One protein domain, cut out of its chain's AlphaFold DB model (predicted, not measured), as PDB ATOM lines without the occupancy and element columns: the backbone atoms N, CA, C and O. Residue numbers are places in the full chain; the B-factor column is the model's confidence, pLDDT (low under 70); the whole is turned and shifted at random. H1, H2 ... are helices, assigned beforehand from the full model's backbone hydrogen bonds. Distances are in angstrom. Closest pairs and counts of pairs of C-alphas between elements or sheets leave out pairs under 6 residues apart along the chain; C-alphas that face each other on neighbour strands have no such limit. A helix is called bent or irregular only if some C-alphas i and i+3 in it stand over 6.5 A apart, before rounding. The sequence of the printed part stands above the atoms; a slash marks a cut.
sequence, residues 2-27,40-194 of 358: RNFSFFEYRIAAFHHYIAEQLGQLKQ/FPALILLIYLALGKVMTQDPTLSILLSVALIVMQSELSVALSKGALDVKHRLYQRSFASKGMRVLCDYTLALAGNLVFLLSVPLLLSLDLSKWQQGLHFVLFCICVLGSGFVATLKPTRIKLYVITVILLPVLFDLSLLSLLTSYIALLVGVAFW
ATOM      1  N   ARG A   2     -33.136 -38.751 -44.106       65.81
ATOM      2  CA  ARG A   2     -34.345 -39.574 -43.827       65.81
ATOM      3  C   ARG A   2     -34.420 -40.230 -42.430       65.81
ATOM      4  O   ARG A   2     -35.507 -40.446 -41.913       65.81
ATOM      5  N   ASN A   3     -33.273 -40.545 -41.818       78.06
ATOM      6  CA  ASN A   3     -33.227 -41.140 -40.473       78.06
ATOM      7  C   ASN A   3     -33.470 -40.105 -39.365       78.06
ATOM      8  O   ASN A   3     -34.106 -40.424 -38.367       78.06
ATOM      9  N   PHE A   4     -32.990 -38.872 -39.549       82.06
ATOM     10  CA  PHE A   4     -33.153 -37.807 -38.560       82.06
ATOM     11  C   PHE A   4     -34.611 -37.342 -38.502       82.06
ATOM     12  O   PHE A   4     -35.198 -37.320 -37.428       82.06
ATOM     13  N   SER A   5     -35.243 -37.147 -39.664       85.19
ATOM     14  CA  SER A   5     -36.672 -36.817 -39.731       85.19
ATOM     15  C   SER A   5     -37.568 -37.918 -39.153       85.19
ATOM     16  O   SER A   5     -38.587 -37.631 -38.531       85.19
ATOM     17  N   PHE A   6     -37.184 -39.193 -39.299       87.06
ATOM     18  CA  PHE A   6     -37.885 -40.295 -38.634       87.06
ATOM     19  C   PHE A   6     -37.756 -40.230 -37.105       87.06
ATOM     20  O   PHE A   6     -38.721 -40.508 -36.395       87.06
ATOM     21  N   PHE A   7     -36.580 -39.867 -36.590       87.00
ATOM     22  CA  PHE A   7     -36.350 -39.708 -35.154       87.00
ATOM     23  C   PHE A   7     -37.154 -38.537 -34.571       87.00
ATOM     24  O   PHE A   7     -37.846 -38.717 -33.571       87.00
ATOM     25  N   GLU A   8     -37.147 -37.381 -35.235       88.06
ATOM     26  CA  GLU A   8     -37.944 -36.206 -34.850       88.06
ATOM     27  C   GLU A   8     -39.441 -36.519 -34.822       88.06
ATOM     28  O   GLU A   8     -40.119 -36.239 -33.833       88.06
ATOM     29  N   TYR A   9     -39.945 -37.189 -35.863       90.12
ATOM     30  CA  TYR A   9     -41.323 -37.675 -35.903       90.12
ATOM     31  C   TYR A   9     -41.654 -38.555 -34.688       90.12
ATOM     32  O   TYR A   9     -42.702 -38.392 -34.063       90.12
ATOM     33  N   ARG A  10     -40.755 -39.476 -34.321       90.50
ATOM     34  CA  ARG A  10     -40.951 -40.385 -33.185       90.50
ATOM     35  C   ARG A  10     -40.969 -39.658 -31.844       90.50
ATOM     36  O   ARG A  10     -41.790 -40.006 -30.996       90.50
ATOM     37  N   ILE A  11     -40.120 -38.650 -31.665       89.81
ATOM     38  CA  ILE A  11     -40.142 -37.791 -30.475       89.81
ATOM     39  C   ILE A  11     -41.452 -37.004 -30.412       89.81
ATOM     40  O   ILE A  11     -42.109 -37.008 -29.372       89.81
ATOM     41  N   ALA A  12     -41.866 -36.379 -31.516       88.75
ATOM     42  CA  ALA A  12     -43.093 -35.590 -31.569       88.75
ATOM     43  C   ALA A  12     -44.337 -36.441 -31.264       88.75
ATOM     44  O   ALA A  12     -45.185 -36.039 -30.466       88.75
ATOM     45  N   ALA A  13     -44.420 -37.649 -31.829       88.19
ATOM     46  CA  ALA A  13     -45.509 -38.585 -31.561       88.19
ATOM     47  C   ALA A  13     -45.561 -39.005 -30.082       88.19
ATOM     48  O   ALA A  13     -46.636 -39.047 -29.480       88.19
ATOM     49  N   PHE A  14     -44.401 -39.275 -29.476       89.31
ATOM     50  CA  PHE A  14     -44.325 -39.616 -28.059       89.31
ATOM     51  C   PHE A  14     -44.717 -38.438 -27.160       89.31
ATOM     52  O   PHE A  14     -45.486 -38.618 -26.216       89.31
ATOM     53  N   HIS A  15     -44.255 -37.230 -27.487       88.88
ATOM     54  CA  HIS A  15     -44.615 -36.014 -26.765       88.88
ATOM     55  C   HIS A  15     -46.124 -35.752 -26.813       88.88
ATOM     56  O   HIS A  15     -46.737 -35.516 -25.774       88.88
ATOM     57  N   HIS A  16     -46.742 -35.876 -27.990       87.62
ATOM     58  CA  HIS A  16     -48.189 -35.740 -28.138       87.62
ATOM     59  C   HIS A  16     -48.946 -36.782 -27.304       87.62
ATOM     60  O   HIS A  16     -49.923 -36.449 -26.637       87.62
ATOM     61  N   TYR A  17     -48.485 -38.037 -27.295       86.94
ATOM     62  CA  TYR A  17     -49.091 -39.079 -26.466       86.94
ATOM     63  C   TYR A  17     -49.007 -38.741 -24.973       86.94
ATOM     64  O   TYR A  17     -50.004 -38.851 -24.264       86.94
ATOM     65  N   ILE A  18     -47.843 -38.291 -24.489       84.19
ATOM     66  CA  ILE A  18     -47.683 -37.852 -23.097       84.19
ATOM     67  C   ILE A  18     -48.618 -36.681 -22.791       84.19
ATOM     68  O   ILE A  18     -49.294 -36.704 -21.766       84.19
ATOM     69  N   ALA A  19     -48.692 -35.683 -23.672       83.69
ATOM     70  CA  ALA A  19     -49.559 -34.524 -23.492       83.69
ATOM     71  C   ALA A  19     -51.042 -34.920 -23.411       83.69
ATOM     72  O   ALA A  19     -51.769 -34.393 -22.573       83.69
ATOM     73  N   GLU A  20     -51.483 -35.889 -24.215       82.19
ATOM     74  CA  GLU A  20     -52.846 -36.427 -24.174       82.19
ATOM     75  C   GLU A  20     -53.132 -37.147 -22.843       82.19
ATOM     76  O   GLU A  20     -54.153 -36.884 -22.202       82.19
ATOM     77  N   GLN A  21     -52.210 -37.997 -22.376       78.94
ATOM     78  CA  GLN A  21     -52.339 -38.678 -21.079       78.94
ATOM     79  C   GLN A  21     -52.334 -37.684 -19.905       78.94
ATOM     80  O   GLN A  21     -53.157 -37.780 -18.994       78.94
ATOM     81  N   LEU A  22     -51.450 -36.685 -19.940       73.25
ATOM     82  CA  LEU A  22     -51.409 -35.611 -18.948       73.25
ATOM     83  C   LEU A  22     -52.659 -34.727 -19.009       73.25
ATOM     84  O   LEU A  22     -53.123 -34.267 -17.971       73.25
ATOM     85  N   GLY A  23     -53.241 -34.521 -20.192       70.50
ATOM     86  CA  GLY A  23     -54.504 -33.809 -20.371       70.50
ATOM     87  C   GLY A  23     -55.667 -34.498 -19.657       70.50
ATOM     88  O   GLY A  23     -56.454 -33.828 -18.990       70.50
ATOM     89  N   GLN A  24     -55.728 -35.832 -19.711       66.38
ATOM     90  CA  GLN A  24     -56.708 -36.631 -18.962       66.38
ATOM     91  C   GLN A  24     -56.461 -36.564 -17.445       66.38
ATOM     92  O   GLN A  24     -57.403 -36.442 -16.663       66.38
ATOM     93  N   LEU A  25     -55.193 -36.557 -17.023       62.75
ATOM     94  CA  LEU A  25     -54.804 -36.373 -15.622       62.75
ATOM     95  C   LEU A  25     -55.030 -34.947 -15.115       62.75
ATOM     96  O   LEU A  25     -55.202 -34.770 -13.915       62.75
ATOM     97  N   LYS A  26     -55.060 -33.931 -15.982       60.72
ATOM     98  CA  LYS A  26     -55.163 -32.517 -15.590       60.72
ATOM     99  C   LYS A  26     -56.425 -32.232 -14.780       60.72
ATOM    100  O   LYS A  26     -56.360 -31.462 -13.834       60.72
ATOM    101  N   GLN A  27     -57.551 -32.873 -15.089       56.75
ATOM    102  CA  GLN A  27     -58.787 -32.673 -14.322       56.75
ATOM    103  C   GLN A  27     -58.684 -33.230 -12.893       56.75
ATOM    104  O   GLN A  27     -59.100 -32.570 -11.947       56.75
ATOM    105  N   PHE A  40     -47.140 -30.973  -3.039       50.44
ATOM    106  CA  PHE A  40     -46.546 -31.350  -4.327       50.44
ATOM    107  C   PHE A  40     -45.001 -31.368  -4.309       50.44
ATOM    108  O   PHE A  40     -44.417 -32.370  -4.731       50.44
ATOM    109  N   PRO A  41     -44.304 -30.355  -3.747       56.47
ATOM    110  CA  PRO A  41     -42.859 -30.440  -3.523       56.47
ATOM    111  C   PRO A  41     -42.492 -31.567  -2.546       56.47
ATOM    112  O   PRO A  41     -41.480 -32.240  -2.737       56.47
ATOM    113  N   ALA A  42     -43.340 -31.815  -1.541       56.47
ATOM    114  CA  ALA A  42     -43.145 -32.900  -0.583       56.47
ATOM    115  C   ALA A  42     -43.220 -34.283  -1.253       56.47
ATOM    116  O   ALA A  42     -42.442 -35.155  -0.894       56.47
ATOM    117  N   LEU A  43     -44.070 -34.480  -2.269       58.91
ATOM    118  CA  LEU A  43     -44.146 -35.726  -3.043       58.91
ATOM    119  C   LEU A  43     -42.864 -35.993  -3.842       58.91
ATOM    120  O   LEU A  43     -42.373 -37.120  -3.852       58.91
ATOM    121  N   ILE A  44     -42.289 -34.966  -4.479       63.44
ATOM    122  CA  ILE A  44     -41.004 -35.092  -5.191       63.44
ATOM    123  C   ILE A  44     -39.884 -35.412  -4.197       63.44
ATOM    124  O   ILE A  44     -39.092 -36.329  -4.427       63.44
ATOM    125  N   LEU A  45     -39.845 -34.703  -3.066       64.56
ATOM    126  CA  LEU A  45     -38.883 -34.957  -1.996       64.56
ATOM    127  C   LEU A  45     -39.034 -36.380  -1.430       64.56
ATOM    128  O   LEU A  45     -38.037 -37.032  -1.143       64.56
ATOM    129  N   LEU A  46     -40.265 -36.883  -1.323       67.62
ATOM    130  CA  LEU A  46     -40.577 -38.221  -0.825       67.62
ATOM    131  C   LEU A  46     -40.086 -39.317  -1.779       67.62
ATOM    132  O   LEU A  46     -39.613 -40.348  -1.309       67.62
ATOM    133  N   ILE A  47     -40.102 -39.081  -3.096       68.62
ATOM    134  CA  ILE A  47     -39.486 -39.989  -4.077       68.62
ATOM    135  C   ILE A  47     -37.964 -40.032  -3.891       68.62
ATOM    136  O   ILE A  47     -37.386 -41.117  -3.850       68.62
ATOM    137  N   TYR A  48     -37.305 -38.881  -3.726       69.00
ATOM    138  CA  TYR A  48     -35.860 -38.840  -3.464       69.00
ATOM    139  C   TYR A  48     -35.490 -39.444  -2.109       69.00
ATOM    140  O   TYR A  48     -34.485 -40.144  -2.008       69.00
ATOM    141  N   LEU A  49     -36.313 -39.237  -1.082       72.44
ATOM    142  CA  LEU A  49     -36.133 -39.850   0.228       72.44
ATOM    143  C   LEU A  49     -36.324 -41.367   0.161       72.44
ATOM    144  O   LEU A  49     -35.547 -42.100   0.767       72.44
ATOM    145  N   ALA A  50     -37.295 -41.849  -0.618       68.56
ATOM    146  CA  ALA A  50     -37.473 -43.273  -0.868       68.56
ATOM    147  C   ALA A  50     -36.256 -43.875  -1.591       68.56
ATOM    148  O   ALA A  50     -35.734 -44.901  -1.158       68.56
ATOM    149  N   LEU A  51     -35.753 -43.214  -2.638       74.00
ATOM    150  CA  LEU A  51     -34.542 -43.636  -3.349       74.00
ATOM    151  C   LEU A  51     -33.303 -43.622  -2.438       74.00
ATOM    152  O   LEU A  51     -32.528 -44.573  -2.448       74.00
ATOM    153  N   GLY A  52     -33.144 -42.590  -1.608       67.56
ATOM    154  CA  GLY A  52     -32.066 -42.495  -0.623       67.56
ATOM    155  C   GLY A  52     -32.168 -43.566   0.465       67.56
ATOM    156  O   GLY A  52     -31.155 -44.122   0.881       67.56
ATOM    157  N   LYS A  53     -33.384 -43.937   0.880       73.06
ATOM    158  CA  LYS A  53     -33.603 -45.040   1.822       73.06
ATOM    159  C   LYS A  53     -33.225 -46.394   1.235       73.06
ATOM    160  O   LYS A  53     -32.635 -47.189   1.955       73.06
ATOM    161  N   VAL A  54     -33.437 -46.625  -0.062       70.44
ATOM    162  CA  VAL A  54     -32.927 -47.830  -0.745       70.44
ATOM    163  C   VAL A  54     -31.391 -47.921  -0.680       70.44
ATOM    164  O   VAL A  54     -30.851 -49.025  -0.672       70.44
ATOM    165  N   MET A  55     -30.677 -46.792  -0.576       68.62
ATOM    166  CA  MET A  55     -29.216 -46.778  -0.385       68.62
ATOM    167  C   MET A  55     -28.793 -47.141   1.049       68.62
ATOM    168  O   MET A  55     -27.660 -47.570   1.261       68.62
ATOM    169  N   THR A  56     -29.677 -46.973   2.039       64.31
ATOM    170  CA  THR A  56     -29.413 -47.333   3.441       64.31
ATOM    171  C   THR A  56     -29.797 -48.788   3.721       64.31
ATOM    172  O   THR A  56     -30.825 -49.271   3.249       64.31
ATOM    173  N   GLN A  57     -28.985 -49.499   4.509       59.72
ATOM    174  CA  GLN A  57     -29.155 -50.929   4.820       59.72
ATOM    175  C   GLN A  57     -30.290 -51.234   5.826       59.72
ATOM    176  O   GLN A  57     -30.220 -52.238   6.528       59.72
ATOM    177  N   ASP A  58     -31.336 -50.407   5.910       63.31
ATOM    178  CA  ASP A  58     -32.517 -50.725   6.724       63.31
ATOM    179  C   ASP A  58     -33.246 -51.927   6.081       63.31
ATOM    180  O   ASP A  58     -33.813 -51.789   4.993       63.31
ATOM    181  N   PRO A  59     -33.247 -53.126   6.693       68.12
ATOM    182  CA  PRO A  59     -33.504 -54.364   5.955       68.12
ATOM    183  C   PRO A  59     -34.939 -54.470   5.428       68.12
ATOM    184  O   PRO A  59     -35.152 -54.885   4.294       68.12
ATOM    185  N   THR A  60     -35.935 -54.057   6.208       73.25
ATOM    186  CA  THR A  60     -37.353 -54.242   5.861       73.25
ATOM    187  C   THR A  60     -37.896 -53.113   4.987       73.25
ATOM    188  O   THR A  60     -38.556 -53.355   3.972       73.25
ATOM    189  N   LEU A  61     -37.587 -51.866   5.344       76.44
ATOM    190  CA  LEU A  61     -38.091 -50.684   4.651       76.44
ATOM    191  C   LEU A  61     -37.453 -50.533   3.261       76.44
ATOM    192  O   LEU A  61     -38.156 -50.212   2.302       76.44
ATOM    193  N   SER A  62     -36.162 -50.848   3.109       79.31
ATOM    194  CA  SER A  62     -35.479 -50.785   1.811       79.31
ATOM    195  C   SER A  62     -35.976 -51.845   0.826       79.31
ATOM    196  O   SER A  62     -36.089 -51.550  -0.366       79.31
ATOM    197  N   ILE A  63     -36.345 -53.046   1.291       85.56
ATOM    198  CA  ILE A  63     -36.976 -54.078   0.443       85.56
ATOM    199  C   ILE A  63     -38.340 -53.594  -0.056       85.56
ATOM    200  O   ILE A  63     -38.597 -53.619  -1.261       85.56
ATOM    201  N   LEU A  64     -39.190 -53.102   0.851       83.00
ATOM    202  CA  LEU A  64     -40.526 -52.605   0.518       83.00
ATOM    203  C   LEU A  64     -40.473 -51.469  -0.512       83.00
ATOM    204  O   LEU A  64     -41.193 -51.505  -1.512       83.00
ATOM    205  N   LEU A  65     -39.591 -50.488  -0.302       83.38
ATOM    206  CA  LEU A  65     -39.410 -49.369  -1.226       83.38
ATOM    207  C   LEU A  65     -38.838 -49.816  -2.573       83.38
ATOM    208  O   LEU A  65     -39.313 -49.362  -3.614       83.38
ATOM    209  N   SER A  66     -37.863 -50.730  -2.578       87.50
ATOM    210  CA  SER A  66     -37.289 -51.266  -3.818       87.50
ATOM    211  C   SER A  66     -38.352 -51.959  -4.665       87.50
ATOM    212  O   SER A  66     -38.458 -51.709  -5.866       87.50
ATOM    213  N   VAL A  67     -39.180 -52.793  -4.032       89.69
ATOM    214  CA  VAL A  67     -40.318 -53.453  -4.681       89.69
ATOM    215  C   VAL A  67     -41.285 -52.406  -5.220       89.69
ATOM    216  O   VAL A  67     -41.565 -52.414  -6.416       89.69
ATOM    217  N   ALA A  68     -41.736 -51.462  -4.389       85.88
ATOM    218  CA  ALA A  68     -42.686 -50.429  -4.794       85.88
ATOM    219  C   ALA A  68     -42.199 -49.628  -6.014       85.88
ATOM    220  O   ALA A  68     -42.957 -49.439  -6.966       85.88
ATOM    221  N   LEU A  69     -40.928 -49.221  -6.034       87.94
ATOM    222  CA  LEU A  69     -40.339 -48.456  -7.132       87.94
ATOM    223  C   LEU A  69     -40.172 -49.289  -8.414       87.94
ATOM    224  O   LEU A  69     -40.441 -48.784  -9.505       87.94
ATOM    225  N   ILE A  70     -39.794 -50.569  -8.310       91.62
ATOM    226  CA  ILE A  70     -39.716 -51.476  -9.469       91.62
ATOM    227  C   ILE A  70     -41.111 -51.714 -10.066       91.62
ATOM    228  O   ILE A  70     -41.265 -51.696 -11.293       91.62
ATOM    229  N   VAL A  71     -42.126 -51.923  -9.222       90.31
ATOM    230  CA  VAL A  71     -43.523 -52.096  -9.651       90.31
ATOM    231  C   VAL A  71     -44.042 -50.817 -10.310       90.31
ATOM    232  O   VAL A  71     -44.544 -50.875 -11.433       90.31
ATOM    233  N   MET A  72     -43.852 -49.662  -9.664       85.69
ATOM    234  CA  MET A  72     -44.242 -48.354 -10.193       85.69
ATOM    235  C   MET A  72     -43.615 -48.098 -11.566       85.69
ATOM    236  O   MET A  72     -44.327 -47.748 -12.507       85.69
ATOM    237  N   GLN A  73     -42.305 -48.320 -11.708       90.00
ATOM    238  CA  GLN A  73     -41.619 -48.156 -12.987       90.00
ATOM    239  C   GLN A  73     -42.172 -49.103 -14.058       90.00
ATOM    240  O   GLN A  73     -42.376 -48.696 -15.202       90.00
ATOM    241  N   SER A  74     -42.430 -50.362 -13.699       90.06
ATOM    242  CA  SER A  74     -42.949 -51.360 -14.635       90.06
ATOM    243  C   SER A  74     -44.311 -50.940 -15.193       90.06
ATOM    244  O   SER A  74     -44.501 -50.942 -16.409       90.06
ATOM    245  N   GLU A  75     -45.241 -50.519 -14.333       85.94
ATOM    246  CA  GLU A  75     -46.575 -50.075 -14.754       85.94
ATOM    247  C   GLU A  75     -46.536 -48.765 -15.543       85.94
ATOM    248  O   GLU A  75     -47.193 -48.647 -16.580       85.94
ATOM    249  N   LEU A  76     -45.715 -47.805 -15.109       86.75
ATOM    250  CA  LEU A  76     -45.514 -46.553 -15.832       86.75
ATOM    251  C   LEU A  76     -45.007 -46.821 -17.258       86.75
ATOM    252  O   LEU A  76     -45.549 -46.287 -18.227       86.75
ATOM    253  N   SER A  77     -44.020 -47.702 -17.412       89.25
ATOM    254  CA  SER A  77     -43.518 -48.098 -18.728       89.25
ATOM    255  C   SER A  77     -44.548 -48.871 -19.555       89.25
ATOM    256  O   SER A  77     -44.600 -48.683 -20.769       89.25
ATOM    257  N   VAL A  78     -45.412 -49.693 -18.946       87.25
ATOM    258  CA  VAL A  78     -46.534 -50.328 -19.665       87.25
ATOM    259  C   VAL A  78     -47.509 -49.271 -20.187       87.25
ATOM    260  O   VAL A  78     -47.919 -49.353 -21.349       87.25
ATOM    261  N   ALA A  79     -47.853 -48.261 -19.387       84.38
ATOM    262  CA  ALA A  79     -48.746 -47.177 -19.798       84.38
ATOM    263  C   ALA A  79     -48.146 -46.333 -20.939       84.38
ATOM    264  O   ALA A  79     -48.837 -46.000 -21.911       84.38
ATOM    265  N   LEU A  80     -46.843 -46.052 -20.863       86.62
ATOM    266  CA  LEU A  80     -46.106 -45.305 -21.881       86.62
ATOM    267  C   LEU A  80     -45.766 -46.143 -23.121       86.62
ATOM    268  O   LEU A  80     -45.517 -45.568 -24.178       86.62
ATOM    269  N   SER A  81     -45.821 -47.478 -23.046       88.75
ATOM    270  CA  SER A  81     -45.423 -48.381 -24.139       88.75
ATOM    271  C   SER A  81     -46.149 -48.110 -25.457       88.75
ATOM    272  O   SER A  81     -45.538 -48.151 -26.528       88.75
ATOM    273  N   LYS A  82     -47.446 -47.782 -25.393       85.69
ATOM    274  CA  LYS A  82     -48.267 -47.497 -26.577       85.69
ATOM    275  C   LYS A  82     -47.765 -46.269 -27.335       85.69
ATOM    276  O   LYS A  82     -47.740 -46.309 -28.565       85.69
ATOM    277  N   GLY A  83     -47.356 -45.228 -26.610       83.31
ATOM    278  CA  GLY A  83     -46.757 -44.020 -27.172       83.31
ATOM    279  C   GLY A  83     -45.302 -44.238 -27.577       83.31
ATOM    280  O   GLY A  83     -44.919 -43.899 -28.691       83.31
ATOM    281  N   ALA A  84     -44.507 -44.875 -26.714       84.94
ATOM    282  CA  ALA A  84     -43.083 -45.108 -26.941       84.94
ATOM    283  C   ALA A  84     -42.817 -45.967 -28.183       84.94
ATOM    284  O   ALA A  84     -41.837 -45.721 -28.878       84.94
ATOM    285  N   LEU A  85     -43.688 -46.940 -28.485       86.88
ATOM    286  CA  LEU A  85     -43.619 -47.770 -29.694       86.88
ATOM    287  C   LEU A  85     -44.435 -47.222 -30.871       86.88
ATOM    288  O   LEU A  85     -44.245 -47.694 -31.999       86.88
ATOM    289  N   ASP A  86     -45.326 -46.264 -30.605       86.06
ATOM    290  CA  ASP A  86     -46.356 -45.751 -31.511       86.06
ATOM    291  C   ASP A  86     -47.040 -46.890 -32.288       86.06
ATOM    292  O   ASP A  86     -46.851 -47.105 -33.491       86.06
ATOM    293  N   VAL A  87     -47.796 -47.695 -31.533       82.62
ATOM    294  CA  VAL A  87     -48.405 -48.944 -32.018       82.62
ATOM    295  C   VAL A  87     -49.401 -48.687 -33.154       82.62
ATOM    296  O   VAL A  87     -49.493 -49.505 -34.070       82.62
ATOM    297  N   LYS A  88     -50.106 -47.546 -33.134       83.75
ATOM    298  CA  LYS A  88     -51.126 -47.186 -34.134       83.75
ATOM    299  C   LYS A  88     -50.527 -47.062 -35.538       83.75
ATOM    300  O   LYS A  88     -51.079 -47.611 -36.485       83.75
ATOM    301  N   HIS A  89     -49.357 -46.436 -35.666       85.25
ATOM    302  CA  HIS A  89     -48.701 -46.220 -36.960       85.25
ATOM    303  C   HIS A  89     -47.585 -47.237 -37.241       85.25
ATOM    304  O   HIS A  89     -46.762 -47.051 -38.139       85.25
ATOM    305  N   ARG A  90     -47.542 -48.358 -36.505       83.81
ATOM    306  CA  ARG A  90     -46.430 -49.317 -36.570       83.81
ATOM    307  C   ARG A  90     -46.227 -49.926 -37.954       83.81
ATOM    308  O   ARG A  90     -45.085 -50.186 -38.324       83.81
ATOM    309  N   LEU A  91     -47.307 -50.165 -38.705       83.88
ATOM    310  CA  LEU A  91     -47.247 -50.670 -40.084       83.88
ATOM    311  C   LEU A  91     -46.619 -49.639 -41.028       83.88
ATOM    312  O   LEU A  91     -45.703 -49.981 -41.772       83.88
ATOM    313  N   TYR A  92     -47.033 -48.377 -40.912       84.69
ATOM    314  CA  TYR A  92     -46.484 -47.254 -41.674       84.69
ATOM    315  C   TYR A  92     -44.995 -47.025 -41.372       84.69
ATOM    316  O   TYR A  92     -44.177 -46.857 -42.268       84.69
ATOM    317  N   GLN A  93     -44.576 -47.146 -40.113       85.88
ATOM    318  CA  GLN A  93     -43.154 -47.047 -39.764       85.88
ATOM    319  C   GLN A  93     -42.303 -48.135 -40.439       85.88
ATOM    320  O   GLN A  93     -41.111 -47.924 -40.669       85.88
ATOM    321  N   ARG A  94     -42.880 -49.309 -40.755       84.81
ATOM    322  CA  ARG A  94     -42.136 -50.391 -41.419       84.81
ATOM    323  C   ARG A  94     -41.787 -50.075 -42.867       84.81
ATOM    324  O   ARG A  94     -40.788 -50.616 -43.329       84.81
ATOM    325  N   SER A  95     -42.576 -49.252 -43.556       83.94
ATOM    326  CA  SER A  95     -42.312 -48.877 -44.948       83.94
ATOM    327  C   SER A  95     -41.296 -47.739 -45.070       83.94
ATOM    328  O   SER A  95     -40.578 -47.680 -46.062       83.94
ATOM    329  N   PHE A  96     -41.187 -46.868 -44.061       80.31
ATOM    330  CA  PHE A  96     -40.318 -45.685 -44.118       80.31
ATOM    331  C   PHE A  96     -38.929 -45.857 -43.494       80.31
ATOM    332  O   PHE A  96     -37.996 -45.174 -43.922       80.31
ATOM    333  N   ALA A  97     -38.768 -46.732 -42.495       83.81
ATOM    334  CA  ALA A  97     -37.537 -46.820 -41.709       83.81
ATOM    335  C   ALA A  97     -36.934 -48.232 -41.664       83.81
ATOM    336  O   ALA A  97     -37.627 -49.252 -41.546       83.81
ATOM    337  N   SER A  98     -35.600 -48.293 -41.672       86.69
ATOM    338  CA  SER A  98     -34.858 -49.543 -41.505       86.69
ATOM    339  C   SER A  98     -35.172 -50.198 -40.154       86.69
ATOM    340  O   SER A  98     -35.656 -49.567 -39.209       86.69
ATOM    341  N   LYS A  99     -34.941 -51.510 -40.045       86.44
ATOM    342  CA  LYS A  99     -35.155 -52.237 -38.782       86.44
ATOM    343  C   LYS A  99     -34.276 -51.675 -37.656       86.44
ATOM    344  O   LYS A  99     -34.784 -51.480 -36.560       86.44
ATOM    345  N   GLY A 100     -33.008 -51.372 -37.945       86.75
ATOM    346  CA  GLY A 100     -32.062 -50.828 -36.966       86.75
ATOM    347  C   GLY A 100     -32.493 -49.470 -36.413       86.75
ATOM    348  O   GLY A 100     -32.549 -49.306 -35.200       86.75
ATOM    349  N   MET A 101     -32.900 -48.537 -37.282       86.56
ATOM    350  CA  MET A 101     -33.333 -47.202 -36.848       86.56
ATOM    351  C   MET A 101     -34.585 -47.263 -35.965       86.56
ATOM    352  O   MET A 101     -34.662 -46.590 -34.946       86.56
ATOM    353  N   ARG A 102     -35.555 -48.115 -36.318       87.81
ATOM    354  CA  ARG A 102     -36.761 -48.316 -35.498       87.81
ATOM    355  C   ARG A 102     -36.429 -48.855 -34.117       87.81
ATOM    356  O   ARG A 102     -36.959 -48.353 -33.136       87.81
ATOM    357  N   VAL A 103     -35.552 -49.855 -34.058       89.06
ATOM    358  CA  VAL A 103     -35.107 -50.444 -32.794       89.06
ATOM    359  C   VAL A 103     -34.395 -49.394 -31.943       89.06
ATOM    360  O   VAL A 103     -34.717 -49.271 -30.767       89.06
ATOM    361  N   LEU A 104     -33.507 -48.591 -32.536       90.19
ATOM    362  CA  LEU A 104     -32.844 -47.491 -31.837       90.19
ATOM    363  C   LEU A 104     -33.870 -46.509 -31.248       90.19
ATOM    364  O   LEU A 104     -33.828 -46.262 -30.047       90.19
ATOM    365  N   CYS A 105     -34.830 -46.033 -32.052       89.88
ATOM    366  CA  CYS A 105     -35.894 -45.136 -31.585       89.88
ATOM    367  C   CYS A 105     -36.739 -45.756 -30.461       89.88
ATOM    368  O   CYS A 105     -37.086 -45.075 -29.496       89.88
ATOM    369  N   ASP A 106     -37.098 -47.037 -30.585       90.69
ATOM    370  CA  ASP A 106     -37.885 -47.747 -29.574       90.69
ATOM    371  C   ASP A 106     -37.121 -47.804 -28.238       90.69
ATOM    372  O   ASP A 106     -37.707 -47.526 -27.194       90.69
ATOM    373  N   TYR A 107     -35.815 -48.101 -28.256       91.50
ATOM    374  CA  TYR A 107     -34.981 -48.116 -27.048       91.50
ATOM    375  C   TYR A 107     -34.749 -46.717 -26.468       91.50
ATOM    376  O   TYR A 107     -34.827 -46.553 -25.253       91.50
ATOM    377  N   THR A 108     -34.519 -45.693 -27.293       92.25
ATOM    378  CA  THR A 108     -34.341 -44.318 -26.796       92.25
ATOM    379  C   THR A 108     -35.610 -43.788 -26.134       92.25
ATOM    380  O   THR A 108     -35.540 -43.170 -25.075       92.25
ATOM    381  N   LEU A 109     -36.781 -44.060 -26.717       91.81
ATOM    382  CA  LEU A 109     -38.059 -43.640 -26.138       91.81
ATOM    383  C   LEU A 109     -38.434 -44.482 -24.912       91.81
ATOM    384  O   LEU A 109     -38.992 -43.947 -23.958       91.81
ATOM    385  N   ALA A 110     -38.085 -45.773 -24.891       91.38
ATOM    386  CA  ALA A 110     -38.225 -46.605 -23.698       91.38
ATOM    387  C   ALA A 110     -37.359 -46.091 -22.536       91.38
ATOM    388  O   ALA A 110     -37.823 -46.074 -21.399       91.38
ATOM    389  N   LEU A 111     -36.134 -45.629 -22.819       92.69
ATOM    390  CA  LEU A 111     -35.267 -44.991 -21.827       92.69
ATOM    391  C   LEU A 111     -35.869 -43.673 -21.322       92.69
ATOM    392  O   LEU A 111     -35.898 -43.445 -20.119       92.69
ATOM    393  N   ALA A 112     -36.409 -42.841 -22.218       89.06
ATOM    394  CA  ALA A 112     -37.091 -41.599 -21.841       89.06
ATOM    395  C   ALA A 112     -38.342 -41.849 -20.975       89.06
ATOM    396  O   ALA A 112     -38.649 -41.065 -20.082       89.06
ATOM    397  N   GLY A 113     -39.046 -42.963 -21.202       85.50
ATOM    398  CA  GLY A 113     -40.155 -43.422 -20.359       85.50
ATOM    399  C   GLY A 113     -39.725 -44.079 -19.039       85.50
ATOM    400  O   GLY A 113     -40.585 -44.471 -18.245       85.50
ATOM    401  N   ASN A 114     -38.420 -44.216 -18.786       90.94
ATOM    402  CA  ASN A 114     -37.876 -44.846 -17.588       90.94
ATOM    403  C   ASN A 114     -37.627 -43.828 -16.462       90.94
ATOM    404  O   ASN A 114     -36.495 -43.605 -16.037       90.94
ATOM    405  N   LEU A 115     -38.694 -43.152 -16.018       87.94
ATOM    406  CA  LEU A 115     -38.596 -41.992 -15.125       87.94
ATOM    407  C   LEU A 115     -37.927 -42.307 -13.782       87.94
ATOM    408  O   LEU A 115     -37.104 -41.520 -13.325       87.94
ATOM    409  N   VAL A 116     -38.232 -43.449 -13.160       87.56
ATOM    410  CA  VAL A 116     -37.623 -43.841 -11.877       87.56
ATOM    411  C   VAL A 116     -36.125 -44.083 -12.052       87.56
ATOM    412  O   VAL A 116     -35.336 -43.652 -11.214       87.56
ATOM    413  N   PHE A 117     -35.711 -44.697 -13.167       91.50
ATOM    414  CA  PHE A 117     -34.292 -44.840 -13.481       91.50
ATOM    415  C   PHE A 117     -33.631 -43.473 -13.681       91.50
ATOM    416  O   PHE A 117     -32.605 -43.204 -13.065       91.50
ATOM    417  N   LEU A 118     -34.233 -42.580 -14.470       89.81
ATOM    418  CA  LEU A 118     -33.688 -41.238 -14.702       89.81
ATOM    419  C   LEU A 118     -33.542 -40.438 -13.397       89.81
ATOM    420  O   LEU A 118     -32.529 -39.770 -13.209       89.81
ATOM    421  N   LEU A 119     -34.495 -40.561 -12.469       86.94
ATOM    422  CA  LEU A 119     -34.419 -39.957 -11.133       86.94
ATOM    423  C   LEU A 119     -33.349 -40.601 -10.235       86.94
ATOM    424  O   LEU A 119     -32.828 -39.944  -9.338       86.94
ATOM    425  N   SER A 120     -32.995 -41.864 -10.476       85.81
ATOM    426  CA  SER A 120     -31.932 -42.559  -9.738       85.81
ATOM    427  C   SER A 120     -30.517 -42.207 -10.218       85.81
ATOM    428  O   SER A 120     -29.565 -42.378  -9.460       85.81
ATOM    429  N   VAL A 121     -30.354 -41.678 -11.440       88.44
ATOM    430  CA  VAL A 121     -29.035 -41.360 -12.025       88.44
ATOM    431  C   VAL A 121     -28.244 -40.331 -11.203       88.44
ATOM    432  O   VAL A 121     -27.077 -40.606 -10.930       88.44
ATOM    433  N   PRO A 122     -28.810 -39.191 -10.753       85.94
ATOM    434  CA  PRO A 122     -28.073 -38.244  -9.914       85.94
ATOM    435  C   PRO A 122     -27.536 -38.882  -8.626       85.94
ATOM    436  O   PRO A 122     -26.395 -38.640  -8.247       85.94
ATOM    437  N   LEU A 123     -28.331 -39.754  -7.993       82.38
ATOM    438  CA  LEU A 123     -27.929 -40.486  -6.789       82.38
ATOM    439  C   LEU A 123     -26.831 -41.515  -7.091       82.38
ATOM    440  O   LEU A 123     -25.880 -41.646  -6.322       82.38
ATOM    441  N   LEU A 124     -26.923 -42.197  -8.236       83.31
ATOM    442  CA  LEU A 124     -25.909 -43.146  -8.698       83.31
ATOM    443  C   LEU A 124     -24.560 -42.454  -8.932       83.31
ATOM    444  O   LEU A 124     -23.524 -42.995  -8.566       83.31
ATOM    445  N   LEU A 125     -24.581 -41.250  -9.513       84.56
ATOM    446  CA  LEU A 125     -23.385 -40.440  -9.755       84.56
ATOM    447  C   LEU A 125     -22.800 -39.840  -8.469       84.56
ATOM    448  O   LEU A 125     -21.620 -39.508  -8.448       84.56
ATOM    449  N   SER A 126     -23.599 -39.715  -7.405       82.38
ATOM    450  CA  SER A 126     -23.150 -39.198  -6.105       82.38
ATOM    451  C   SER A 126     -22.512 -40.252  -5.189       82.38
ATOM    452  O   SER A 126     -22.099 -39.927  -4.079       82.38
ATOM    453  N   LEU A 127     -22.458 -41.520  -5.612       78.44
ATOM    454  CA  LEU A 127     -21.867 -42.597  -4.819       78.44
ATOM    455  C   LEU A 127     -20.339 -42.480  -4.764       78.44
ATOM    456  O   LEU A 127     -19.652 -42.660  -5.769       78.44
ATOM    457  N   ASP A 128     -19.808 -42.279  -3.558       76.69
ATOM    458  CA  ASP A 128     -18.372 -42.364  -3.304       76.69
ATOM    459  C   ASP A 128     -17.840 -43.784  -3.561       76.69
ATOM    460  O   ASP A 128     -18.372 -44.779  -3.056       76.69
ATOM    461  N   LEU A 129     -16.711 -43.873  -4.271       71.06
ATOM    462  CA  LEU A 129     -15.995 -45.127  -4.553       71.06
ATOM    463  C   LEU A 129     -15.603 -45.893  -3.275       71.06
ATOM    464  O   LEU A 129     -15.508 -47.119  -3.289       71.06
ATOM    465  N   SER A 130     -15.428 -45.193  -2.153       67.50
ATOM    466  CA  SER A 130     -15.118 -45.786  -0.846       67.50
ATOM    467  C   SER A 130     -16.295 -46.545  -0.216       67.50
ATOM    468  O   SER A 130     -16.077 -47.398   0.643       67.50
ATOM    469  N   LYS A 131     -17.537 -46.296  -0.658       67.38
ATOM    470  CA  LYS A 131     -18.767 -46.954  -0.173       67.38
ATOM    471  C   LYS A 131     -19.347 -47.945  -1.185       67.38
ATOM    472  O   LYS A 131     -20.512 -48.327  -1.089       67.38
ATOM    473  N   TRP A 132     -18.545 -48.408  -2.143       67.06
ATOM    474  CA  TRP A 132     -19.009 -49.234  -3.263       67.06
ATOM    475  C   TRP A 132     -19.717 -50.533  -2.843       67.06
ATOM    476  O   TRP A 132     -20.708 -50.922  -3.456       67.06
ATOM    477  N   GLN A 133     -19.275 -51.179  -1.757       65.38
ATOM    478  CA  GLN A 133     -19.952 -52.369  -1.216       65.38
ATOM    479  C   GLN A 133     -21.364 -52.061  -0.691       65.38
ATOM    480  O   GLN A 133     -22.264 -52.878  -0.868       65.38
ATOM    481  N   GLN A 134     -21.583 -50.876  -0.112       64.00
ATOM    482  CA  GLN A 134     -22.913 -50.404   0.298       64.00
ATOM    483  C   GLN A 134     -23.736 -49.945  -0.921       64.00
ATOM    484  O   GLN A 134     -24.943 -50.170  -0.980       64.00
ATOM    485  N   GLY A 135     -23.074 -49.383  -1.938       75.75
ATOM    486  CA  GLY A 135     -23.681 -48.961  -3.204       75.75
ATOM    487  C   GLY A 135     -24.089 -50.105  -4.140       75.75
ATOM    488  O   GLY A 135     -24.908 -49.886  -5.032       75.75
ATOM    489  N   LEU A 136     -23.587 -51.331  -3.938       85.25
ATOM    490  CA  LEU A 136     -23.874 -52.477  -4.810       85.25
ATOM    491  C   LEU A 136     -25.377 -52.776  -4.901       85.25
ATOM    492  O   LEU A 136     -25.890 -53.016  -5.993       85.25
ATOM    493  N   HIS A 137     -26.103 -52.723  -3.780       85.25
ATOM    494  CA  HIS A 137     -27.555 -52.923  -3.786       85.25
ATOM    495  C   HIS A 137     -28.260 -51.850  -4.623       85.25
ATOM    496  O   HIS A 137     -29.154 -52.172  -5.400       85.25
ATOM    497  N   PHE A 138     -27.816 -50.593  -4.539       86.69
ATOM    498  CA  PHE A 138     -28.391 -49.504  -5.324       86.69
ATOM    499  C   PHE A 138     -28.103 -49.658  -6.823       86.69
ATOM    500  O   PHE A 138     -28.996 -49.477  -7.645       86.69
ATOM    501  N   VAL A 139     -26.895 -50.091  -7.196       89.44
ATOM    502  CA  VAL A 139     -26.552 -50.404  -8.595       89.44
ATOM    503  C   VAL A 139     -27.452 -51.518  -9.140       89.44
ATOM    504  O   VAL A 139     -28.028 -51.377 -10.220       89.44
ATOM    505  N   LEU A 140     -27.618 -52.614  -8.391       91.50
ATOM    506  CA  LEU A 140     -28.489 -53.724  -8.789       91.50
ATOM    507  C   LEU A 140     -29.957 -53.294  -8.883       91.50
ATOM    508  O   LEU A 140     -30.659 -53.703  -9.808       91.50
ATOM    509  N   PHE A 141     -30.411 -52.434  -7.970       91.62
ATOM    510  CA  PHE A 141     -31.728 -51.809  -8.035       91.62
ATOM    511  C   PHE A 141     -31.895 -50.990  -9.323       91.62
ATOM    512  O   PHE A 141     -32.856 -51.214 -10.060       91.62
ATOM    513  N   CYS A 142     -30.936 -50.127  -9.670       92.31
ATOM    514  CA  CYS A 142     -30.969 -49.354 -10.913       92.31
ATOM    515  C   CYS A 142     -31.019 -50.257 -12.154       92.31
ATOM    516  O   CYS A 142     -31.767 -49.970 -13.088       92.31
ATOM    517  N   ILE A 143     -30.292 -51.381 -12.157       94.06
ATOM    518  CA  ILE A 143     -30.361 -52.385 -13.232       94.06
ATOM    519  C   ILE A 143     -31.762 -53.012 -13.307       94.06
ATOM    520  O   ILE A 143     -32.300 -53.160 -14.406       94.06
ATOM    521  N   CYS A 144     -32.375 -53.348 -12.168       93.88
ATOM    522  CA  CYS A 144     -33.735 -53.890 -12.119       93.88
ATOM    523  C   CYS A 144     -34.761 -52.903 -12.687       93.88
ATOM    524  O   CYS A 144     -35.590 -53.297 -13.504       93.88
ATOM    525  N   VAL A 145     -34.695 -51.631 -12.284       93.50
ATOM    526  CA  VAL A 145     -35.589 -50.552 -12.742       93.50
ATOM    527  C   VAL A 145     -35.389 -50.272 -14.237       93.50
ATOM    528  O   VAL A 145     -36.350 -50.155 -15.004       93.50
ATOM    529  N   LEU A 146     -34.136 -50.232 -14.692       94.94
ATOM    530  CA  LEU A 146     -33.813 -50.044 -16.101       94.94
ATOM    531  C   LEU A 146     -34.350 -51.200 -16.955       94.94
ATOM    532  O   LEU A 146     -35.077 -50.991 -17.932       94.94
ATOM    533  N   GLY A 147     -34.014 -52.429 -16.564       93.88
ATOM    534  CA  GLY A 147     -34.440 -53.641 -17.244       93.88
ATOM    535  C   GLY A 147     -35.958 -53.782 -17.264       93.88
ATOM    536  O   GLY A 147     -36.525 -54.146 -18.300       93.88
ATOM    537  N   SER A 148     -36.632 -53.460 -16.154       93.44
ATOM    538  CA  SER A 148     -38.082 -53.610 -16.043       93.44
ATOM    539  C   SER A 148     -38.787 -52.620 -16.952       93.44
ATOM    540  O   SER A 148     -39.704 -53.025 -17.664       93.44
ATOM    541  N   GLY A 149     -38.299 -51.381 -17.052       92.00
ATOM    542  CA  GLY A 149     -38.837 -50.397 -17.987       92.00
ATOM    543  C   GLY A 149     -38.669 -50.798 -19.458       92.00
ATOM    544  O   GLY A 149     -39.608 -50.661 -20.251       92.00
ATOM    545  N   PHE A 150     -37.528 -51.386 -19.837       93.75
ATOM    546  CA  PHE A 150     -37.339 -51.897 -21.202       93.75
ATOM    547  C   PHE A 150     -38.262 -53.076 -21.515       93.75
ATOM    548  O   PHE A 150     -38.933 -53.082 -22.552       93.75
ATOM    549  N   VAL A 151     -38.327 -54.072 -20.629       92.31
ATOM    550  CA  VAL A 151     -39.189 -55.247 -20.818       92.31
ATOM    551  C   VAL A 151     -40.664 -54.844 -20.786       92.31
ATOM    552  O   VAL A 151     -41.433 -55.337 -21.608       92.31
ATOM    553  N   ALA A 152     -41.063 -53.913 -19.922       90.25
ATOM    554  CA  ALA A 152     -42.409 -53.352 -19.874       90.25
ATOM    555  C   ALA A 152     -42.797 -52.663 -21.184       90.25
ATOM    556  O   ALA A 152     -43.880 -52.910 -21.714       90.25
ATOM    557  N   THR A 153     -41.894 -51.852 -21.737       89.19
ATOM    558  CA  THR A 153     -42.143 -51.118 -22.983       89.19
ATOM    559  C   THR A 153     -42.236 -52.066 -24.175       89.19
ATOM    560  O   THR A 153     -43.165 -51.980 -24.973       89.19
ATOM    561  N   LEU A 154     -41.297 -53.006 -24.297       87.94
ATOM    562  CA  LEU A 154     -41.187 -53.884 -25.467       87.94
ATOM    563  C   LEU A 154     -42.106 -55.114 -25.389       87.94
ATOM    564  O   LEU A 154     -42.497 -55.672 -26.417       87.94
ATOM    565  N   LYS A 155     -42.408 -55.589 -24.178       87.19
ATOM    566  CA  LYS A 155     -43.116 -56.848 -23.887       87.19
ATOM    567  C   LYS A 155     -44.128 -56.662 -22.731       87.19
ATOM    568  O   LYS A 155     -44.067 -57.401 -21.744       87.19
ATOM    569  N   PRO A 156     -45.128 -55.765 -22.873       80.94
ATOM    570  CA  PRO A 156     -46.034 -55.352 -21.788       80.94
ATOM    571  C   PRO A 156     -46.921 -56.472 -21.224       80.94
ATOM    572  O   PRO A 156     -47.428 -56.378 -20.111       80.94
ATOM    573  N   THR A 157     -47.135 -57.560 -21.965       79.12
ATOM    574  CA  THR A 157     -47.883 -58.720 -21.453       79.12
ATOM    575  C   THR A 157     -47.051 -59.585 -20.515       79.12
ATOM    576  O   THR A 157     -47.593 -60.169 -19.581       79.12
ATOM    577  N   ARG A 158     -45.735 -59.670 -20.747       83.31
ATOM    578  CA  ARG A 158     -44.828 -60.533 -19.983       83.31
ATOM    579  C   ARG A 158     -44.397 -59.903 -18.665       83.31
ATOM    580  O   ARG A 158     -44.248 -60.621 -17.684       83.31
ATOM    581  N   ILE A 159     -44.228 -58.579 -18.640       88.62
ATOM    582  CA  ILE A 159     -43.782 -57.871 -17.434       88.62
ATOM    583  C   ILE A 159     -44.735 -58.077 -16.251       88.62
ATOM    584  O   ILE A 159     -44.296 -58.075 -15.112       88.62
ATOM    585  N   LYS A 160     -46.019 -58.361 -16.490       85.69
ATOM    586  CA  LYS A 160     -46.973 -58.648 -15.409       85.69
ATOM    587  C   LYS A 160     -46.559 -59.854 -14.570       85.69
ATOM    588  O   LYS A 160     -46.673 -59.808 -13.355       85.69
ATOM    589  N   LEU A 161     -46.024 -60.904 -15.202       86.25
ATOM    590  CA  LEU A 161     -45.493 -62.063 -14.476       86.25
ATOM    591  C   LEU A 161     -44.292 -61.664 -13.618       86.25
ATOM    592  O   LEU A 161     -44.225 -62.056 -12.459       86.25
ATOM    593  N   TYR A 162     -43.400 -60.834 -14.163       90.62
ATOM    594  CA  TYR A 162     -42.268 -60.285 -13.420       90.62
ATOM    595  C   TYR A 162     -42.734 -59.483 -12.195       90.62
ATOM    596  O   TYR A 162     -42.275 -59.741 -11.087       90.62
ATOM    597  N   VAL A 163     -43.703 -58.580 -12.364       90.88
ATOM    598  CA  VAL A 163     -44.258 -57.773 -11.265       90.88
ATOM    599  C   VAL A 163     -44.896 -58.658 -10.191       90.88
ATOM    600  O   VAL A 163     -44.623 -58.459  -9.012       90.88
ATOM    601  N   ILE A 164     -45.677 -59.677 -10.577       89.31
ATOM    602  CA  ILE A 164     -46.241 -60.653  -9.628       89.31
ATOM    603  C   ILE A 164     -45.120 -61.323  -8.827       89.31
ATOM    604  O   ILE A 164     -45.189 -61.374  -7.602       89.31
ATOM    605  N   THR A 165     -44.067 -61.805  -9.492       89.50
ATOM    606  CA  THR A 165     -42.955 -62.468  -8.799       89.50
ATOM    607  C   THR A 165     -42.179 -61.523  -7.885       89.50
ATOM    608  O   THR A 165     -41.835 -61.920  -6.778       89.50
ATOM    609  N   VAL A 166     -41.966 -60.270  -8.299       91.69
ATOM    610  CA  VAL A 166     -41.298 -59.231  -7.499       91.69
ATOM    611  C   VAL A 166     -42.095 -58.895  -6.236       91.69
ATOM    612  O   VAL A 166     -41.509 -58.630  -5.195       91.69
ATOM    613  N   ILE A 167     -43.428 -58.932  -6.291       90.56
ATOM    614  CA  ILE A 167     -44.266 -58.726  -5.102       90.56
ATOM    615  C   ILE A 167     -44.238 -59.960  -4.186       90.56
ATOM    616  O   ILE A 167     -44.177 -59.816  -2.969       90.56
ATOM    617  N   LEU A 168     -44.283 -61.170  -4.751       90.00
ATOM    618  CA  LEU A 168     -44.418 -62.409  -3.974       90.00
ATOM    619  C   LEU A 168     -43.116 -62.889  -3.322       90.00
ATOM    620  O   LEU A 168     -43.162 -63.419  -2.218       90.00
ATOM    621  N   LEU A 169     -41.965 -62.727  -3.976       90.38
ATOM    622  CA  LEU A 169     -40.665 -63.194  -3.472       90.38
ATOM    623  C   LEU A 169     -40.335 -62.766  -2.032       90.38
ATOM    624  O   LEU A 169     -40.032 -63.656  -1.242       90.38
ATOM    625  N   PRO A 170     -40.427 -61.475  -1.655       88.62
ATOM    626  CA  PRO A 170     -40.144 -61.042  -0.284       88.62
ATOM    627  C   PRO A 170     -41.184 -61.525   0.731       88.62
ATOM    628  O   PRO A 170     -40.907 -61.550   1.923       88.62
ATOM    629  N   VAL A 171     -42.395 -61.871   0.280       85.25
ATOM    630  CA  VAL A 171     -43.464 -62.384   1.150       85.25
ATOM    631  C   VAL A 171     -43.274 -63.875   1.419       85.25
ATOM    632  O   VAL A 171     -43.562 -64.353   2.511       85.25
ATOM    633  N   LEU A 172     -42.817 -64.622   0.414       87.75
ATOM    634  CA  LEU A 172     -42.653 -66.072   0.488       87.75
ATOM    635  C   LEU A 172     -41.307 -66.492   1.083       87.75
ATOM    636  O   LEU A 172     -41.208 -67.587   1.632       87.75
ATOM    637  N   PHE A 173     -40.278 -65.653   0.952       86.75
ATOM    638  CA  PHE A 173     -38.919 -65.974   1.363       86.75
ATOM    639  C   PHE A 173     -38.282 -64.806   2.114       86.75
ATOM    640  O   PHE A 173     -38.284 -63.672   1.635       86.75
ATOM    641  N   ASP A 174     -37.658 -65.111   3.250       84.81
ATOM    642  CA  ASP A 174     -36.874 -64.151   4.026       84.81
ATOM    643  C   ASP A 174     -35.461 -64.027   3.430       84.81
ATOM    644  O   ASP A 174     -34.500 -64.671   3.853       84.81
ATOM    645  N   LEU A 175     -35.370 -63.289   2.321       84.69
ATOM    646  CA  LEU A 175     -34.137 -63.076   1.569       84.69
ATOM    647  C   LEU A 175     -33.535 -61.710   1.896       84.69
ATOM    648  O   LEU A 175     -34.229 -60.695   1.924       84.69
ATOM    649  N   SER A 176     -32.206 -61.653   2.008       87.06
ATOM    650  CA  SER A 176     -31.488 -60.375   2.051       87.06
ATOM    651  C   SER A 176     -31.771 -59.533   0.797       87.06
ATOM    652  O   SER A 176     -31.983 -60.073  -0.298       87.06
ATOM    653  N   LEU A 177     -31.695 -58.202   0.917       86.00
ATOM    654  CA  LEU A 177     -31.910 -57.275  -0.204       86.00
ATOM    655  C   LEU A 177     -31.022 -57.608  -1.420       86.00
ATOM    656  O   LEU A 177     -31.480 -57.543  -2.559       86.00
ATOM    657  N   LEU A 178     -29.774 -58.033  -1.194       88.06
ATOM    658  CA  LEU A 178     -28.857 -58.439  -2.264       88.06
ATOM    659  C   LEU A 178     -29.353 -59.669  -3.029       88.06
ATOM    660  O   LEU A 178     -29.408 -59.662  -4.261       88.06
ATOM    661  N   SER A 179     -29.707 -60.730  -2.301       89.94
ATOM    662  CA  SER A 179     -30.216 -61.971  -2.896       89.94
ATOM    663  C   SER A 179     -31.530 -61.733  -3.636       89.94
ATOM    664  O   SER A 179     -31.772 -62.296  -4.699       89.94
ATOM    665  N   LEU A 180     -32.353 -60.829  -3.115       91.38
ATOM    666  CA  LEU A 180     -33.622 -60.468  -3.715       91.38
ATOM    667  C   LEU A 180     -33.416 -59.700  -5.033       91.38
ATOM    668  O   LEU A 180     -33.940 -60.119  -6.064       91.38
ATOM    669  N   LEU A 181     -32.567 -58.669  -5.063       91.81
ATOM    670  CA  LEU A 181     -32.267 -57.920  -6.292       91.81
ATOM    671  C   LEU A 181     -31.568 -58.775  -7.361       91.81
ATOM    672  O   LEU A 181     -31.881 -58.671  -8.545       91.81
ATOM    673  N   THR A 182     -30.657 -59.664  -6.967       92.56
ATOM    674  CA  THR A 182     -30.030 -60.607  -7.911       92.56
ATOM    675  C   THR A 182     -31.044 -61.601  -8.479       92.56
ATOM    676  O   THR A 182     -31.043 -61.846  -9.689       92.56
ATOM    677  N   SER A 183     -31.973 -62.103  -7.655       93.31
ATOM    678  CA  SER A 183     -33.078 -62.944  -8.129       93.31
ATOM    679  C   SER A 183     -33.985 -62.199  -9.116       93.31
ATOM    680  O   SER A 183     -34.378 -62.760 -10.138       93.31
ATOM    681  N   TYR A 184     -34.240 -60.908  -8.884       94.44
ATOM    682  CA  TYR A 184     -35.023 -60.072  -9.791       94.44
ATOM    683  C   TYR A 184     -34.339 -59.908 -11.142       94.44
ATOM    684  O   TYR A 184     -34.988 -60.070 -12.170       94.44
ATOM    685  N   ILE A 185     -33.025 -59.690 -11.176       94.88
ATOM    686  CA  ILE A 185     -32.280 -59.640 -12.441       94.88
ATOM    687  C   ILE A 185     -32.393 -60.974 -13.189       94.88
ATOM    688  O   ILE A 185     -32.684 -60.979 -14.388       94.88
ATOM    689  N   ALA A 186     -32.231 -62.107 -12.501       93.69
ATOM    690  CA  ALA A 186     -32.362 -63.428 -13.116       93.69
ATOM    691  C   ALA A 186     -33.768 -63.655 -13.707       93.69
ATOM    692  O   ALA A 186     -33.903 -64.099 -14.851       93.69
ATOM    693  N   LEU A 187     -34.819 -63.279 -12.972       93.06
ATOM    694  CA  LEU A 187     -36.201 -63.323 -13.454       93.06
ATOM    695  C   LEU A 187     -36.408 -62.402 -14.651       93.06
ATOM    696  O   LEU A 187     -37.080 -62.779 -15.608       93.06
ATOM    697  N   LEU A 188     -35.821 -61.210 -14.622       93.19
ATOM    698  CA  LEU A 188     -35.942 -60.232 -15.690       93.19
ATOM    699  C   LEU A 188     -35.338 -60.750 -16.994       93.19
ATOM    700  O   LEU A 188     -35.965 -60.639 -18.047       93.19
ATOM    701  N   VAL A 189     -34.164 -61.379 -16.913       92.44
ATOM    702  CA  VAL A 189     -33.538 -62.084 -18.038       92.44
ATOM    703  C   VAL A 189     -34.456 -63.209 -18.522       92.44
ATOM    704  O   VAL A 189     -34.776 -63.272 -19.710       92.44
ATOM    705  N   GLY A 190     -34.974 -64.042 -17.615       90.06
ATOM    706  CA  GLY A 190     -35.912 -65.113 -17.958       90.06
ATOM    707  C   GLY A 190     -37.144 -64.603 -18.716       90.06
ATOM    708  O   GLY A 190     -37.474 -65.103 -19.793       90.06
ATOM    709  N   VAL A 191     -37.786 -63.548 -18.215       88.81
ATOM    710  CA  VAL A 191     -38.971 -62.918 -18.817       88.81
ATOM    711  C   VAL A 191     -38.629 -62.231 -20.144       88.81
ATOM    712  O   VAL A 191     -39.421 -62.283 -21.094       88.81
ATOM    713  N   ALA A 192     -37.443 -61.631 -20.257       87.75
ATOM    714  CA  ALA A 192     -36.964 -61.014 -21.485       87.75
ATOM    715  C   ALA A 192     -36.760 -62.044 -22.604       87.75
ATOM    716  O   ALA A 192     -37.070 -61.732 -23.754       87.75
ATOM    717  N   PHE A 193     -36.320 -63.267 -22.306       86.75
ATOM    718  CA  PHE A 193     -36.065 -64.303 -23.318       86.75
ATOM    719  C   PHE A 193     -37.181 -65.355 -23.457       86.75
ATOM    720  O   PHE A 193     -37.178 -66.118 -24.423       86.75
ATOM    721  N   TRP A 194     -38.191 -65.354 -22.581       80.50
ATOM    722  CA  TRP A 194     -39.276 -66.340 -22.602       80.50
ATOM    723  C   TRP A 194     -40.041 -66.379 -23.944       80.50
ATOM    724  O   TRP A 194     -40.410 -65.312 -24.448       80.50
TER     725      TRP A 194
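What this domain is: This is residues 2 to 27 and 40 to 194 of the 358 residues of an uncharacterized protein of Pseudoalteromonas spongiae UST010723-006 (UniProt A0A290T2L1). Four helices, H3, H7, H8 and H9, form a bundle, with H6 and the last part of H2 packed on H3 and H7. Beyond one end of the bundle H5 extends the length, with the long H1 packed slantwise on H5 and H3 and the short H4 near the far end; residues 22 to 27 of H1 and 40 to 46 of H2 stick out. The 181 printed residues, with nine named helices, H1 to H9 in order, and no named strand, are all helix in class. The whole is compact, with a radius of gyration of the C-alphas of 17.7 A, and spans 51 by 40 by 36 A.

Where its parts are: H1, residues 2 to 27, begins with C-alpha 2 at (-34.345, -39.574, -43.827) and is 38.9 A long. H2 is residues 40 to 55, 23.5 A. H3, residues 59 to 84, is 35.5 A long, with a kink of 32 degrees near residue 78. H4 is residues 90 to 96, H5 residues 99 to 112 and H6 residues 115 to 125. H7, residues 129 to 154, is 33.9 A long, with a kink of 63 degrees near residue 136. H8 is residues 159 to 172, and H9, residues 177 to 193, ends with C-alpha 193 at (-36.065, -64.303, -23.318). H7 is irregular, with C-alphas 130 and 133 8.2 A apart; H3 (79 to 82, 6.8 A), H6 (119 to 122, 6.7 A) and H8 (167 to 170, 6.8 A) are only just irregular.

How they stand to each other: H3 is the hub, touching seven helices. It touches H7 at a shallow tilt of 34 degrees, only just short of steep, the same way; their closest C-alphas, Ser 81 and Thr 153, are 4.4 A apart. H8 touches residues 63 to 74 of H3 at 9 degrees, opposite ways, closest at C-alphas 71 and 163, 5.9 A. H9 touches H7, closest at C-alphas 137 and 178, 5.9 A. H6 and H7 form a hairpin, closest at C-alphas 117 and 146, 5.8 A. Residues 13 to 18 of H1 touch H3 at a steep tilt of 64 degrees, closest at C-alphas 14 and 83, 5.1 A. H4 is near H1. Every O i to N i+4 pair is within hydrogen-bond range in H2, H5 and H9, against 21 of 22 in H1, 19 of 22 in H3, 2 of 3 in H4, 5 of 7 in H6, 18 of 22 in H7 and 8 of 10 in H8.

The domain as a whole: The two C-alphas farthest apart, Arg 2 and Asp 174, are 53.9 A apart. Residues 28 to 39 are not printed, and C-alphas 27 and 40 are 15.9 A apart across this cut. The links printed whole are tight. Mean pLDDT of the printed part is 83.4; 26 residues are under 70, among them 24 to 27, 40 to 48 and 130 to 134.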